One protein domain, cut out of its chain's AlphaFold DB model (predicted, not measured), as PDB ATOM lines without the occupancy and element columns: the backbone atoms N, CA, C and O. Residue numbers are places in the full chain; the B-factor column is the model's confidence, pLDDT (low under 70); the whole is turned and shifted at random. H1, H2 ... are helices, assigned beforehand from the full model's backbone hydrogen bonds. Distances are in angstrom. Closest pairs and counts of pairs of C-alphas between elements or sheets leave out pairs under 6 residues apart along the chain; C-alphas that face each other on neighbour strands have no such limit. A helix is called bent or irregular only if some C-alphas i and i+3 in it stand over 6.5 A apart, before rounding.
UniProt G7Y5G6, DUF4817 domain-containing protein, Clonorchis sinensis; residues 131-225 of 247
ATOM      1  N   GLU A 131     226.563 282.172 321.604       83.94
ATOM      2  CA  GLU A 131     227.673 281.332 322.076       83.94
ATOM      3  C   GLU A 131     227.209 280.250 323.070       83.94
ATOM      4  O   GLU A 131     227.595 279.084 322.960       83.94
ATOM      5  N   ASP A 132     226.300 280.594 323.993       86.00
ATOM      6  CA  ASP A 132     225.689 279.620 324.904       86.00
ATOM      7  C   ASP A 132     224.940 278.528 324.130       86.00
ATOM      8  O   ASP A 132     224.889 277.379 324.575       86.00
ATOM      9  N   GLN A 133     224.314 278.872 323.000       84.50
ATOM     10  CA  GLN A 133     223.568 277.915 322.190       84.50
ATOM     11  C   GLN A 133     224.492 276.831 321.628       84.50
ATOM     12  O   GLN A 133     224.182 275.647 321.774       84.50
ATOM     13  N   GLU A 134     225.633 277.207 321.049       88.94
ATOM     14  CA  GLU A 134     226.600 276.245 320.513       88.94
ATOM     15  C   GLU A 134     227.197 275.373 321.622       88.94
ATOM     16  O   GLU A 134     227.238 274.147 321.491       88.94
ATOM     17  N   GLN A 135     227.569 275.973 322.757       88.88
ATOM     18  CA  GLN A 135     228.098 275.229 323.901       88.88
ATOM     19  C   GLN A 135     227.073 274.241 324.464       88.88
ATOM     20  O   GLN A 135     227.411 273.096 324.762       88.88
ATOM     21  N   ARG A 136     225.803 274.647 324.580       89.69
ATOM     22  CA  ARG A 136     224.720 273.779 325.068       89.69
ATOM     23  C   ARG A 136     224.424 272.641 324.106       89.69
ATOM     24  O   ARG A 136     224.221 271.524 324.570       89.69
ATOM     25  N   VAL A 137     224.395 272.903 322.798       88.19
ATOM     26  CA  VAL A 137     224.183 271.862 321.779       88.19
ATOM     27  C   VAL A 137     225.357 270.889 321.767       88.19
ATOM     28  O   VAL A 137     225.146 269.680 321.801       88.19
ATOM     29  N   THR A 138     226.585 271.401 321.810       91.38
ATOM     30  CA  THR A 138     227.801 270.584 321.875       91.38
ATOM     31  C   THR A 138     227.818 269.726 323.134       91.38
ATOM     32  O   THR A 138     228.049 268.524 323.050       91.38
ATOM     33  N   PHE A 139     227.504 270.307 324.293       85.75
ATOM     34  CA  PHE A 139     227.398 269.570 325.547       85.75
ATOM     35  C   PHE A 139     226.283 268.520 325.506       85.75
ATOM     36  O   PHE A 139     226.494 267.405 325.968       85.75
ATOM     37  N   ALA A 140     225.114 268.844 324.947       82.69
ATOM     38  CA  ALA A 140     224.010 267.898 324.822       82.69
ATOM     39  C   ALA A 140     224.378 266.715 323.917       82.69
ATOM     40  O   ALA A 140     224.124 265.575 324.288       82.69
ATOM     41  N   ASN A 141     225.028 266.968 322.778       87.12
ATOM     42  CA  ASN A 141     225.508 265.919 321.876       87.12
ATOM     43  C   ASN A 141     226.619 265.085 322.524       87.12
ATOM     44  O   ASN A 141     226.546 263.861 322.523       87.12
ATOM     45  N   TRP A 142     227.591 265.731 323.175       87.88
ATOM     46  CA  TRP A 142     228.623 265.034 323.943       87.88
ATOM     47  C   TRP A 142     228.012 264.156 325.038       87.88
ATOM     48  O   TRP A 142     228.429 263.014 325.217       87.88
ATOM     49  N   LEU A 143     227.008 264.662 325.759       80.00
ATOM     50  CA  LEU A 143     226.306 263.905 326.788       80.00
ATOM     51  C   LEU A 143     225.519 262.743 326.182       80.00
ATOM     52  O   LEU A 143     225.495 261.692 326.799       80.00
ATOM     53  N   LEU A 144     224.914 262.898 325.002       75.81
ATOM     54  CA  LEU A 144     224.248 261.803 324.288       75.81
ATOM     55  C   LEU A 144     225.234 260.689 323.915       75.81
ATOM     56  O   LEU A 144     224.958 259.518 324.166       75.81
ATOM     57  N   ASP A 145     226.410 261.052 323.407       79.81
ATOM     58  CA  ASP A 145     227.445 260.089 323.011       79.81
ATOM     59  C   ASP A 145     228.124 259.415 324.217       79.81
ATOM     60  O   ASP A 145     228.621 258.292 324.123       79.81
ATOM     61  N   ASN A 146     228.138 260.088 325.371       76.19
ATOM     62  CA  ASN A 146     228.808 259.641 326.597       76.19
ATOM     63  C   ASN A 146     227.829 259.347 327.746       76.19
ATOM     64  O   ASN A 146     228.257 259.193 328.894       76.19
ATOM     65  N   GLU A 147     226.531 259.249 327.447       67.56
ATOM     66  CA  GLU A 147     225.416 259.119 328.401       67.56
ATOM     67  C   GLU A 147     225.703 258.010 329.419       67.56
ATOM     68  O   GLU A 147     225.606 258.171 330.637       67.56
ATOM     69  N   GLU A 148     226.141 256.876 328.882       66.44
ATOM     70  CA  GLU A 148     226.455 255.676 329.628       66.44
ATOM     71  C   GLU A 148     227.688 255.841 330.535       66.44
ATOM     72  O   GLU A 148     227.697 255.352 331.669       66.44
ATOM     73  N   ILE A 149     228.717 256.552 330.070       69.06
ATOM     74  CA  ILE A 149     229.956 256.779 330.824       69.06
ATOM     75  C   ILE A 149     229.682 257.720 331.996       69.06
ATOM     76  O   ILE A 149     230.124 257.453 333.115       69.06
ATOM     77  N   VAL A 150     228.932 258.797 331.763       70.75
ATOM     78  CA  VAL A 150     228.615 259.797 332.790       70.75
ATOM     79  C   VAL A 150     227.754 259.181 333.889       70.75
ATOM     80  O   VAL A 150     228.094 259.295 335.067       70.75
ATOM     81  N   PHE A 151     226.696 258.452 333.523       69.38
ATOM     82  CA  PHE A 151     225.815 257.809 334.496       69.38
ATOM     83  C   PHE A 151     226.540 256.732 335.315       69.38
ATOM     84  O   PHE A 151     226.441 256.696 336.546       69.38
ATOM     85  N   ARG A 152     227.315 255.866 334.650       70.62
ATOM     86  CA  ARG A 152     228.084 254.813 335.327       70.62
ATOM     87  C   ARG A 152     229.126 255.405 336.276       70.62
ATOM     88  O   ARG A 152     229.258 254.921 337.400       70.62
ATOM     89  N   ARG A 153     229.841 256.449 335.843       77.19
ATOM     90  CA  ARG A 153     230.845 257.135 336.663       77.19
ATOM     91  C   ARG A 153     230.210 257.728 337.912       77.19
ATOM     92  O   ARG A 153     230.708 257.466 338.999       77.19
ATOM     93  N   GLU A 154     229.092 258.431 337.774       76.06
ATOM     94  CA  GLU A 154     228.394 259.061 338.900       76.06
ATOM     95  C   GLU A 154     227.984 258.040 339.976       76.06
ATOM     96  O   GLU A 154     228.218 258.239 341.174       76.06
ATOM     97  N   LEU A 155     227.450 256.886 339.557       73.31
ATOM     98  CA  LEU A 155     227.132 255.796 340.480       73.31
ATOM     99  C   LEU A 155     228.385 255.243 341.176       73.31
ATOM    100  O   LEU A 155     228.370 255.036 342.392       73.31
ATOM    101  N   GLN A 156     229.458 255.014 340.420       75.62
ATOM    102  CA  GLN A 156     230.707 254.435 340.917       75.62
ATOM    103  C   GLN A 156     231.452 255.351 341.891       75.62
ATOM    104  O   GLN A 156     231.971 254.867 342.898       75.62
ATOM    105  N   THR A 157     231.524 256.650 341.601       78.00
ATOM    106  CA  THR A 157     232.371 257.588 342.349       78.00
ATOM    107  C   THR A 157     231.648 258.245 343.509       78.00
ATOM    108  O   THR A 157     232.266 258.474 344.545       78.00
ATOM    109  N   ASN A 158     230.351 258.527 343.366       75.31
ATOM    110  CA  ASN A 158     229.635 259.358 344.331       75.31
ATOM    111  C   ASN A 158     228.620 258.551 345.146       75.31
ATOM    112  O   ASN A 158     228.622 258.624 346.374       75.31
ATOM    113  N   VAL A 159     227.788 257.729 344.500       74.56
ATOM    114  CA  VAL A 159     226.644 257.084 345.174       74.56
ATOM    115  C   VAL A 159     227.045 255.825 345.956       74.56
ATOM    116  O   VAL A 159     226.769 255.713 347.153       74.56
ATOM    117  N   ILE A 160     227.703 254.857 345.310       77.62
ATOM    118  CA  ILE A 160     228.022 253.553 345.923       77.62
ATOM    119  C   ILE A 160     229.001 253.655 347.109       77.62
ATOM    120  O   ILE A 160     228.750 252.999 348.129       77.62
ATOM    121  N   PRO A 161     230.089 254.451 347.051       81.44
ATOM    122  CA  PRO A 161     231.028 254.564 348.168       81.44
ATOM    123  C   PRO A 161     230.364 255.083 349.447       81.44
ATOM    124  O   PRO A 161     230.599 254.536 350.524       81.44
ATOM    125  N   GLN A 162     229.458 256.058 349.327       78.50
ATOM    126  CA  GLN A 162     228.712 256.604 350.464       78.50
ATOM    127  C   GLN A 162     227.788 255.549 351.092       78.50
ATOM    128  O   GLN A 162     227.728 255.402 352.313       78.50
ATOM    129  N   LEU A 163     227.104 254.742 350.276       74.62
ATOM    130  CA  LEU A 163     226.237 253.672 350.780       74.62
ATOM    131  C   LEU A 163     227.020 252.585 351.529       74.62
ATOM    132  O   LEU A 163     226.564 252.111 352.578       74.62
ATOM    133  N   LYS A 164     228.210 252.227 351.025       75.69
ATOM    134  CA  LYS A 164     229.132 251.288 351.686       75.69
ATOM    135  C   LYS A 164     229.647 251.855 353.009       75.69
ATOM    136  O   LYS A 164     229.605 251.154 354.019       75.69
ATOM    137  N   GLN A 165     230.047 253.127 353.029       79.75
ATOM    138  CA  GLN A 165     230.520 253.817 354.234       79.75
ATOM    139  C   GLN A 165     229.467 253.818 355.351       79.75
ATOM    140  O   GLN A 165     229.788 253.576 356.513       79.75
ATOM    141  N   HIS A 166     228.196 254.020 355.007       76.56
ATOM    142  CA  HIS A 166     227.100 254.031 355.977       76.56
ATOM    143  C   HIS A 166     226.544 252.638 356.329       76.56
ATOM    144  O   HIS A 166     225.520 252.557 357.008       76.56
ATOM    145  N   LYS A 167     227.185 251.542 355.882       70.19
ATOM    146  CA  LYS A 167     226.761 250.141 356.103       70.19
ATOM    147  C   LYS A 167     225.293 249.870 355.739       70.19
ATOM    148  O   LYS A 167     224.646 249.006 356.329       70.19
ATOM    149  N   LYS A 168     224.743 250.579 354.747       67.19
ATOM    150  CA  LYS A 168     223.337 250.422 354.345       67.19
ATOM    151  C   LYS A 168     223.182 249.315 353.304       67.19
ATOM    152  O   LYS A 168     222.774 249.561 352.169       67.19
ATOM    153  N   SER A 169     223.521 248.088 353.694       64.00
ATOM    154  CA  SER A 169     223.512 246.922 352.802       64.00
ATOM    155  C   SER A 169     222.116 246.526 352.313       64.00
ATOM    156  O   SER A 169     222.028 245.810 351.324       64.00
ATOM    157  N   SER A 170     221.039 246.995 352.956       70.38
ATOM    158  CA  SER A 170     219.634 246.735 352.602       70.38
ATOM    159  C   SER A 170     218.956 247.864 351.808       70.38
ATOM    160  O   SER A 170     217.733 247.868 351.670       70.38
ATOM    161  N   THR A 171     219.720 248.835 351.293       73.50
ATOM    162  CA  THR A 171     219.159 249.995 350.579       73.50
ATOM    163  C   THR A 171     218.514 249.586 349.259       73.50
ATOM    164  O   THR A 171     219.099 248.835 348.481       73.50
ATOM    165  N   ILE A 172     217.325 250.128 348.994       74.38
ATOM    166  CA  ILE A 172     216.644 250.026 347.703       74.38
ATOM    167  C   ILE A 172     217.133 251.163 346.812       74.38
ATOM    168  O   ILE A 172     217.065 252.329 347.204       74.38
ATOM    169  N   PHE A 173     217.600 250.827 345.614       75.12
ATOM    170  CA  PHE A 173     217.942 251.805 344.592       75.12
ATOM    171  C   PHE A 173     216.710 252.089 343.732       75.12
ATOM    172  O   PHE A 173     216.120 251.166 343.174       75.12
ATOM    173  N   GLN A 174     216.310 253.353 343.624       74.81
ATOM    174  CA  GLN A 174     215.171 253.765 342.809       74.81
ATOM    175  C   GLN A 174     215.589 254.876 341.852       74.81
ATOM    176  O   GLN A 174     216.037 255.935 342.289       74.81
ATOM    177  N   GLN A 175     215.396 254.640 340.558       68.75
ATOM    178  CA  GLN A 175     215.611 255.634 339.514       68.75
ATOM    179  C   GLN A 175     214.269 256.296 339.177       68.75
ATOM    180  O   GLN A 175     213.282 255.608 338.907       68.75
ATOM    181  N   ASP A 176     214.212 257.629 339.247       61.69
ATOM    182  CA  ASP A 176     213.009 258.384 338.883       61.69
ATOM    183  C   ASP A 176     212.762 258.275 337.370       61.69
ATOM    184  O   ASP A 176     213.706 258.197 336.587       61.69
ATOM    185  N   GLY A 177     211.492 258.235 336.966       54.97
ATOM    186  CA  GLY A 177     211.003 257.832 335.643       54.97
ATOM    187  C   GLY A 177     211.335 258.774 334.482       54.97
ATOM    188  O   GLY A 177     210.654 258.726 333.457       54.97
ATOM    189  N   ALA A 178     212.354 259.624 334.618       54.12
ATOM    190  CA  ALA A 178     213.008 260.208 333.460       54.12
ATOM    191  C   ALA A 178     213.595 259.049 332.632       54.12
ATOM    192  O   ALA A 178     214.264 258.185 333.205       54.12
ATOM    193  N   PRO A 179     213.342 258.970 331.317       51.34
ATOM    194  CA  PRO A 179     214.044 258.029 330.468       51.34
ATOM    195  C   PRO A 179     215.423 258.615 330.182       51.34
ATOM    196  O   PRO A 179     215.534 259.553 329.395       51.34
ATOM    197  N   PRO A 180     216.467 258.080 330.825       47.62
ATOM    198  CA  PRO A 180     217.683 257.933 330.056       47.62
ATOM    199  C   PRO A 180     218.306 256.546 330.296       47.62
ATOM    200  O   PRO A 180     218.249 255.979 331.391       47.62
ATOM    201  N   HIS A 181     218.886 255.990 329.230       57.12
ATOM    202  CA  HIS A 181     219.738 254.790 329.217       57.12
ATOM    203  C   HIS A 181     219.058 253.416 329.413       57.12
ATOM    204  O   HIS A 181     219.052 252.805 330.482       57.12
ATOM    205  N   TYR A 182     218.580 252.840 328.306       57.72
ATOM    206  CA  TYR A 182     218.152 251.436 328.232       57.72
ATOM    207  C   TYR A 182     219.299 250.438 328.027       57.72
ATOM    208  O   TYR A 182     219.020 249.235 327.952       57.72
ATOM    209  N   SER A 183     220.553 250.896 327.912       65.00
ATOM    210  CA  SER A 183     221.665 250.009 327.566       65.00
ATOM    211  C   SER A 183     221.845 248.932 328.641       65.00
ATOM    212  O   SER A 183     221.761 249.188 329.847       65.00
ATOM    213  N   ASN A 184     222.051 247.687 328.202       67.38
ATOM    214  CA  ASN A 184     222.248 246.561 329.118       67.38
ATOM    215  C   ASN A 184     223.424 246.821 330.056       67.38
ATOM    216  O   ASN A 184     223.346 246.506 331.233       67.38
ATOM    217  N   GLN A 185     224.462 247.473 329.545       65.81
ATOM    218  CA  GLN A 185     225.675 247.796 330.271       65.81
ATOM    219  C   GLN A 185     225.453 248.793 331.430       65.81
ATOM    220  O   GLN A 185     226.003 248.595 332.515       65.81
ATOM    221  N   VAL A 186     224.591 249.807 331.256       68.00
ATOM    222  CA  VAL A 186     224.173 250.708 332.348       68.00
ATOM    223  C   VAL A 186     223.350 249.967 333.399       68.00
ATOM    224  O   VAL A 186     223.461 250.276 334.582       68.00
ATOM    225  N   LYS A 187     222.564 248.957 333.005       71.69
ATOM    226  CA  LYS A 187     221.773 248.128 333.932       71.69
ATOM    227  C   LYS A 187     222.612 247.100 334.686       71.69
ATOM    228  O   LYS A 187     222.260 246.770 335.819       71.69
ATOM    229  N   THR A 188     223.700 246.604 334.095       73.75
ATOM    230  CA  THR A 188     224.570 245.594 334.716       73.75
ATOM    231  C   THR A 188     225.147 246.098 336.036       73.75
ATOM    232  O   THR A 188     225.098 245.390 337.036       73.75
ATOM    233  N   TYR A 189     225.608 247.351 336.085       73.69
ATOM    234  CA  TYR A 189     226.271 247.878 337.278       73.69
ATOM    235  C   TYR A 189     225.329 248.018 338.503       73.69
ATOM    236  O   TYR A 189     225.664 247.508 339.575       73.69
ATOM    237  N   PRO A 190     224.117 248.604 338.390       73.44
ATOM    238  CA  PRO A 190     223.113 248.553 339.452       73.44
ATOM    239  C   PRO A 190     222.677 247.129 339.820       73.44
ATOM    240  O   PRO A 190     222.460 246.869 341.002       73.44
ATOM    241  N   ARG A 191     222.574 246.199 338.853       75.56
ATOM    242  CA  ARG A 191     222.253 244.788 339.143       75.56
ATOM    243  C   ARG A 191     223.298 244.135 340.031       75.56
ATOM    244  O   ARG A 191     222.934 243.495 341.011       75.56
ATOM    245  N   GLU A 192     224.574 244.322 339.723       78.31
ATOM    246  CA  GLU A 192     225.674 243.756 340.506       78.31
ATOM    247  C   GLU A 192     225.740 244.341 341.922       78.31
ATOM    248  O   GLU A 192     225.991 243.612 342.878       78.31
ATOM    249  N   GLN A 193     225.503 245.649 342.085       76.00
ATOM    250  CA  GLN A 193     225.620 246.299 343.396       76.00
ATOM    251  C   GLN A 193     224.371 246.131 344.276       76.00
ATOM    252  O   GLN A 193     224.494 245.994 345.495       76.00
ATOM    253  N   PHE A 194     223.170 246.150 343.689       75.12
ATOM    254  CA  PHE A 194     221.913 246.156 344.442       75.12
ATOM    255  C   PHE A 194     221.091 244.878 344.314       75.12
ATOM    256  O   PHE A 194     220.286 244.664 345.207       75.12
ATOM    257  N   SER A 195     221.345 244.001 343.340       77.56
ATOM    258  CA  SER A 195     220.483 242.876 342.929       77.56
ATOM    259  C   SER A 195     219.167 243.295 342.257       77.56
ATOM    260  O   SER A 195     218.624 244.373 342.504       77.56
ATOM    261  N   ASP A 196     218.633 242.415 341.400       74.81
ATOM    262  CA  ASP A 196     217.378 242.636 340.658       74.81
ATOM    263  C   ASP A 196     216.166 242.880 341.581       74.81
ATOM    264  O   ASP A 196     215.207 243.558 341.209       74.81
ATOM    265  N   GLU A 197     216.220 242.369 342.811       73.50
ATOM    266  CA  GLU A 197     215.143 242.478 343.796       73.50
ATOM    267  C   GLU A 197     215.140 243.800 344.568       73.50
ATOM    268  O   GLU A 197     214.143 244.112 345.218       73.50
ATOM    269  N   ARG A 198     216.227 244.584 344.526       75.25
ATOM    270  CA  ARG A 198     216.335 245.857 345.268       75.25
ATOM    271  C   ARG A 198     216.556 247.074 344.371       75.25
ATOM    272  O   ARG A 198     216.756 248.169 344.892       75.25
ATOM    273  N   ALA A 199     216.474 246.905 343.054       75.69
ATOM    274  CA  ALA A 199     216.472 247.990 342.079       75.69
ATOM    275  C   ALA A 199     215.060 248.222 341.512       75.69
ATOM    276  O   ALA A 199     214.401 247.290 341.055       75.69
ATOM    277  N   ILE A 200     214.604 249.478 341.533       76.25
ATOM    278  CA  ILE A 200     213.315 249.924 340.992       76.25
ATOM    279  C   ILE A 200     213.582 250.917 339.863       76.25
ATOM    280  O   ILE A 200     213.950 252.068 340.104       76.25
ATOM    281  N   ALA A 201     213.397 250.465 338.627       71.44
ATOM    282  CA  ALA A 201     213.614 251.261 337.423       71.44
ATOM    283  C   ALA A 201     212.879 250.640 336.224       71.44
ATOM    284  O   ALA A 201     212.452 249.483 336.249       71.44
ATOM    285  N   LEU A 202     212.728 251.406 335.146       67.31
ATOM    286  CA  LEU A 202     212.136 250.918 333.902       67.31
ATOM    287  C   LEU A 202     213.051 249.855 333.255       67.31
ATOM    288  O   LEU A 202     214.227 250.097 332.998       67.31
ATOM    289  N   GLY A 203     212.519 248.650 333.011       67.88
ATOM    290  CA  GLY A 203     213.284 247.506 332.487       67.88
ATOM    291  C   GLY A 203     213.921 246.584 333.542       67.88
ATOM    292  O   GLY A 203     214.687 245.695 333.167       67.88
ATOM    293  N   PHE A 204     213.608 246.774 334.827       70.44
ATOM    294  CA  PHE A 204     213.847 245.804 335.906       70.44
ATOM    295  C   PHE A 204     212.544 245.056 336.248       70.44
ATOM    296  O   PHE A 204     211.462 245.570 335.948       70.44
ATOM    297  N   PRO A 205     212.605 243.869 336.889       72.56
ATOM    298  CA  PRO A 205     211.405 243.130 337.305       72.56
ATOM    299  C   PRO A 205     210.477 243.956 338.208       72.56
ATOM    300  O   PRO A 205     209.254 243.822 338.150       72.56
ATOM    301  N   ASN A 206     211.062 244.845 339.017       69.62
ATOM    302  CA  ASN A 206     210.342 245.789 339.861       69.62
ATOM    303  C   ASN A 206     210.204 247.141 339.143       69.62
ATOM    304  O   ASN A 206     211.147 247.929 339.067       69.62
ATOM    305  N   PHE A 207     209.005 247.417 338.629       63.78
ATOM    306  CA  PHE A 207     208.686 248.653 337.914       63.78
ATOM    307  C   PHE A 207     207.894 249.651 338.781       63.78
ATOM    308  O   PHE A 207     206.994 249.271 339.540       63.78
ATOM    309  N   CYS A 208     208.196 250.945 338.628       60.81
ATOM    310  CA  CYS A 208     207.437 252.053 339.210       60.81
ATOM    311  C   CYS A 208     206.572 252.728 338.129       60.81
ATOM    312  O   CYS A 208     207.094 253.514 337.336       60.81
ATOM    313  N   PRO A 209     205.251 252.471 338.075       54.62
ATOM    314  CA  PRO A 209     204.371 253.213 337.187       54.62
ATOM    315  C   PRO A 209     204.239 254.661 337.668       54.62
ATOM    316  O   PRO A 209     204.117 254.915 338.868       54.62
ATOM    317  N   ALA A 210     204.182 255.603 336.722       53.94
ATOM    318  CA  ALA A 210     204.197 257.055 336.949       53.94
ATOM    319  C   ALA A 210     203.135 257.602 337.933       53.94
ATOM    320  O   ALA A 210     203.181 258.772 338.299       53.94
ATOM    321  N   ARG A 211     202.164 256.782 338.368       49.28
ATOM    322  CA  ARG A 211     201.074 257.166 339.282       49.28
ATOM    323  C   ARG A 211     201.081 256.465 340.647       49.28
ATOM    324  O   ARG A 211     200.273 256.829 341.492       49.28
ATOM    325  N   PHE A 212     201.985 255.514 340.898       49.66
ATOM    326  CA  PHE A 212     201.988 254.699 342.129       49.66
ATOM    327  C   PHE A 212     203.375 254.597 342.778       49.66
ATOM    328  O   PHE A 212     203.784 253.546 343.272       49.66
ATOM    329  N   PHE A 213     204.089 255.723 342.817       51.59
ATOM    330  CA  PHE A 213     205.450 255.834 343.357       51.59
ATOM    331  C   PHE A 213     205.617 255.258 344.776       51.59
ATOM    332  O   PHE A 213     206.666 254.716 345.111       51.59
ATOM    333  N   GLY A 214     204.586 255.353 345.622       57.00
ATOM    334  CA  GLY A 214     204.645 254.927 347.024       57.00
ATOM    335  C   GLY A 214     204.110 253.523 347.323       57.00
ATOM    336  O   GLY A 214     204.200 253.097 348.474       57.00
ATOM    337  N   GLU A 215     203.507 252.820 346.361       57.00
ATOM    338  CA  GLU A 215     202.949 251.472 346.576       57.00
ATOM    339  C   GLU A 215     203.922 250.367 346.165       57.00
ATOM    340  O   GLU A 215     204.083 249.406 346.922       57.00
ATOM    341  N   SER A 216     204.644 250.527 345.048       57.53
ATOM    342  CA  SER A 216     205.658 249.552 344.613       57.53
ATOM    343  C   SER A 216     206.768 249.375 345.656       57.53
ATOM    344  O   SER A 216     207.054 248.246 346.054       57.53
ATOM    345  N   CYS A 217     207.311 250.471 346.203       56.62
ATOM    346  CA  CYS A 217     208.317 250.404 347.272       56.62
ATOM    347  C   CYS A 217     207.770 249.748 348.547       56.62
ATOM    348  O   CYS A 217     208.471 248.979 349.203       56.62
ATOM    349  N   ARG A 218     206.495 249.995 348.881       59.38
ATOM    350  CA  ARG A 218     205.832 249.417 350.063       59.38
ATOM    351  C   ARG A 218     205.686 247.903 349.949       59.38
ATOM    352  O   ARG A 218     205.941 247.194 350.916       59.38
ATOM    353  N   ARG A 219     205.315 247.418 348.761       61.22
ATOM    354  CA  ARG A 219     205.143 245.989 348.463       61.22
ATOM    355  C   ARG A 219     206.468 245.225 348.503       61.22
ATOM    356  O   ARG A 219     206.506 244.078 348.941       61.22
ATOM    357  N   MET A 220     207.550 245.866 348.067       59.78
ATOM    358  CA  MET A 220     208.892 245.283 348.078       59.78
ATOM    359  C   MET A 220     209.464 245.212 349.497       59.78
ATOM    360  O   MET A 220     209.933 244.158 349.920       59.78
ATOM    361  N   LEU A 221     209.315 246.289 350.278       61.00
ATOM    362  CA  LEU A 221     209.670 246.297 351.700       61.00
ATOM    363  C   LEU A 221     208.869 245.254 352.495       61.00
ATOM    364  O   LEU A 221     209.447 244.579 353.338       61.00
ATOM    365  N   SER A 222     207.579 245.055 352.184       58.75
ATOM    366  CA  SER A 222     206.745 244.054 352.866       58.75
ATOM    367  C   SER A 222     207.105 242.602 352.544       58.75
ATOM    368  O   SER A 222     206.865 241.729 353.369       58.75
ATOM    369  N   ARG A 223     207.668 242.322 351.358       55.47
ATOM    370  CA  ARG A 223     208.126 240.968 350.983       55.47
ATOM    371  C   ARG A 223     209.389 240.552 351.741       55.47
ATOM    372  O   ARG A 223     209.557 239.372 352.014       55.47
ATOM    373  N   ASN A 224     210.221 241.522 352.120       48.78
ATOM    374  CA  ASN A 224     211.485 241.294 352.826       48.78
ATOM    375  C   ASN A 224     211.366 241.425 354.356       48.78
ATOM    376  O   ASN A 224     212.352 241.228 355.062       48.78
ATOM    377  N   SER A 225     210.182 241.756 354.882       45.34
ATOM    378  CA  SER A 225     209.926 241.886 356.317       45.34
ATOM    379  C   SER A 225     208.945 240.817 356.805       45.34
ATOM    380  O   SER A 225     207.728 240.999 356.752       45.34
TER     381      SER A 225
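What this domain is: This is residues 131 to 225 of the 247 residues of the protein "DUF4817 domain-containing protein" of Clonorchis sinensis (UniProt G7Y5G6). A long helix, H2, has a shorter one, H3, beside one part of it, and the two loosely make the body together with two long loops; H1 makes a corner with H2 and sticks out with residues 131 to 142, while H4 touches no helix, at the other end of the length. The loops meet in a short parallel pairing, residues 173 to 174 with 199 to 200. The printed part has 95 residues with four named helices, H1, H2, H3, H4 along the chain, and no named strand; the class is all helix. It is loose, with a radius of gyration of the C-alphas of 15.7 A, and elongated, spanning 55 by 33 by 22 A.

How they stand to each other: H2, residues 147 to 165, touches H3, residues 184 to 194, with residues 148 to 152 alone; the closest C-alphas, of Glu 148 and Val 186, are 6.1 A apart. The two run the same way at a shallow tilt of 4 degrees. H1, residues 131 to 145, is close to H2 but not clearly touching, with the closest C-alphas, of Leu 143 and Val 150, 7.6 A apart; their lines are about perpendicular, at 75 degrees. H4, residues 213 to 223, is apart from H1, H2 and H3. Every O i to N i+4 pair is within hydrogen-bond range in H1, against 12 of 15 in H2, 5 of 7 in H3 and 5 of 7 in H4.

Where its parts are: H2 is 26.9 A long from C-alpha 147 at (225.416, 259.119, 328.401), and only just irregular: C-alphas 157 and 160 are 6.9 A apart. H1 is 21.3 A long from C-alpha 131 at (227.673, 281.332, 322.076). H3 is 15.3 A long, and H4 is 16.9 A, ending at C-alpha 223 at (208.126, 240.968, 350.983).

The domain as a whole: The farthest C-alphas, of Glu 131 and Ser 225, are 55.2 A apart. The printed part has no cut; the links H2 to H3 and H3 to H4 are long. Mean pLDDT of the printed part is 70.2; residues under 70 include 175 to 186 and 206 to 225.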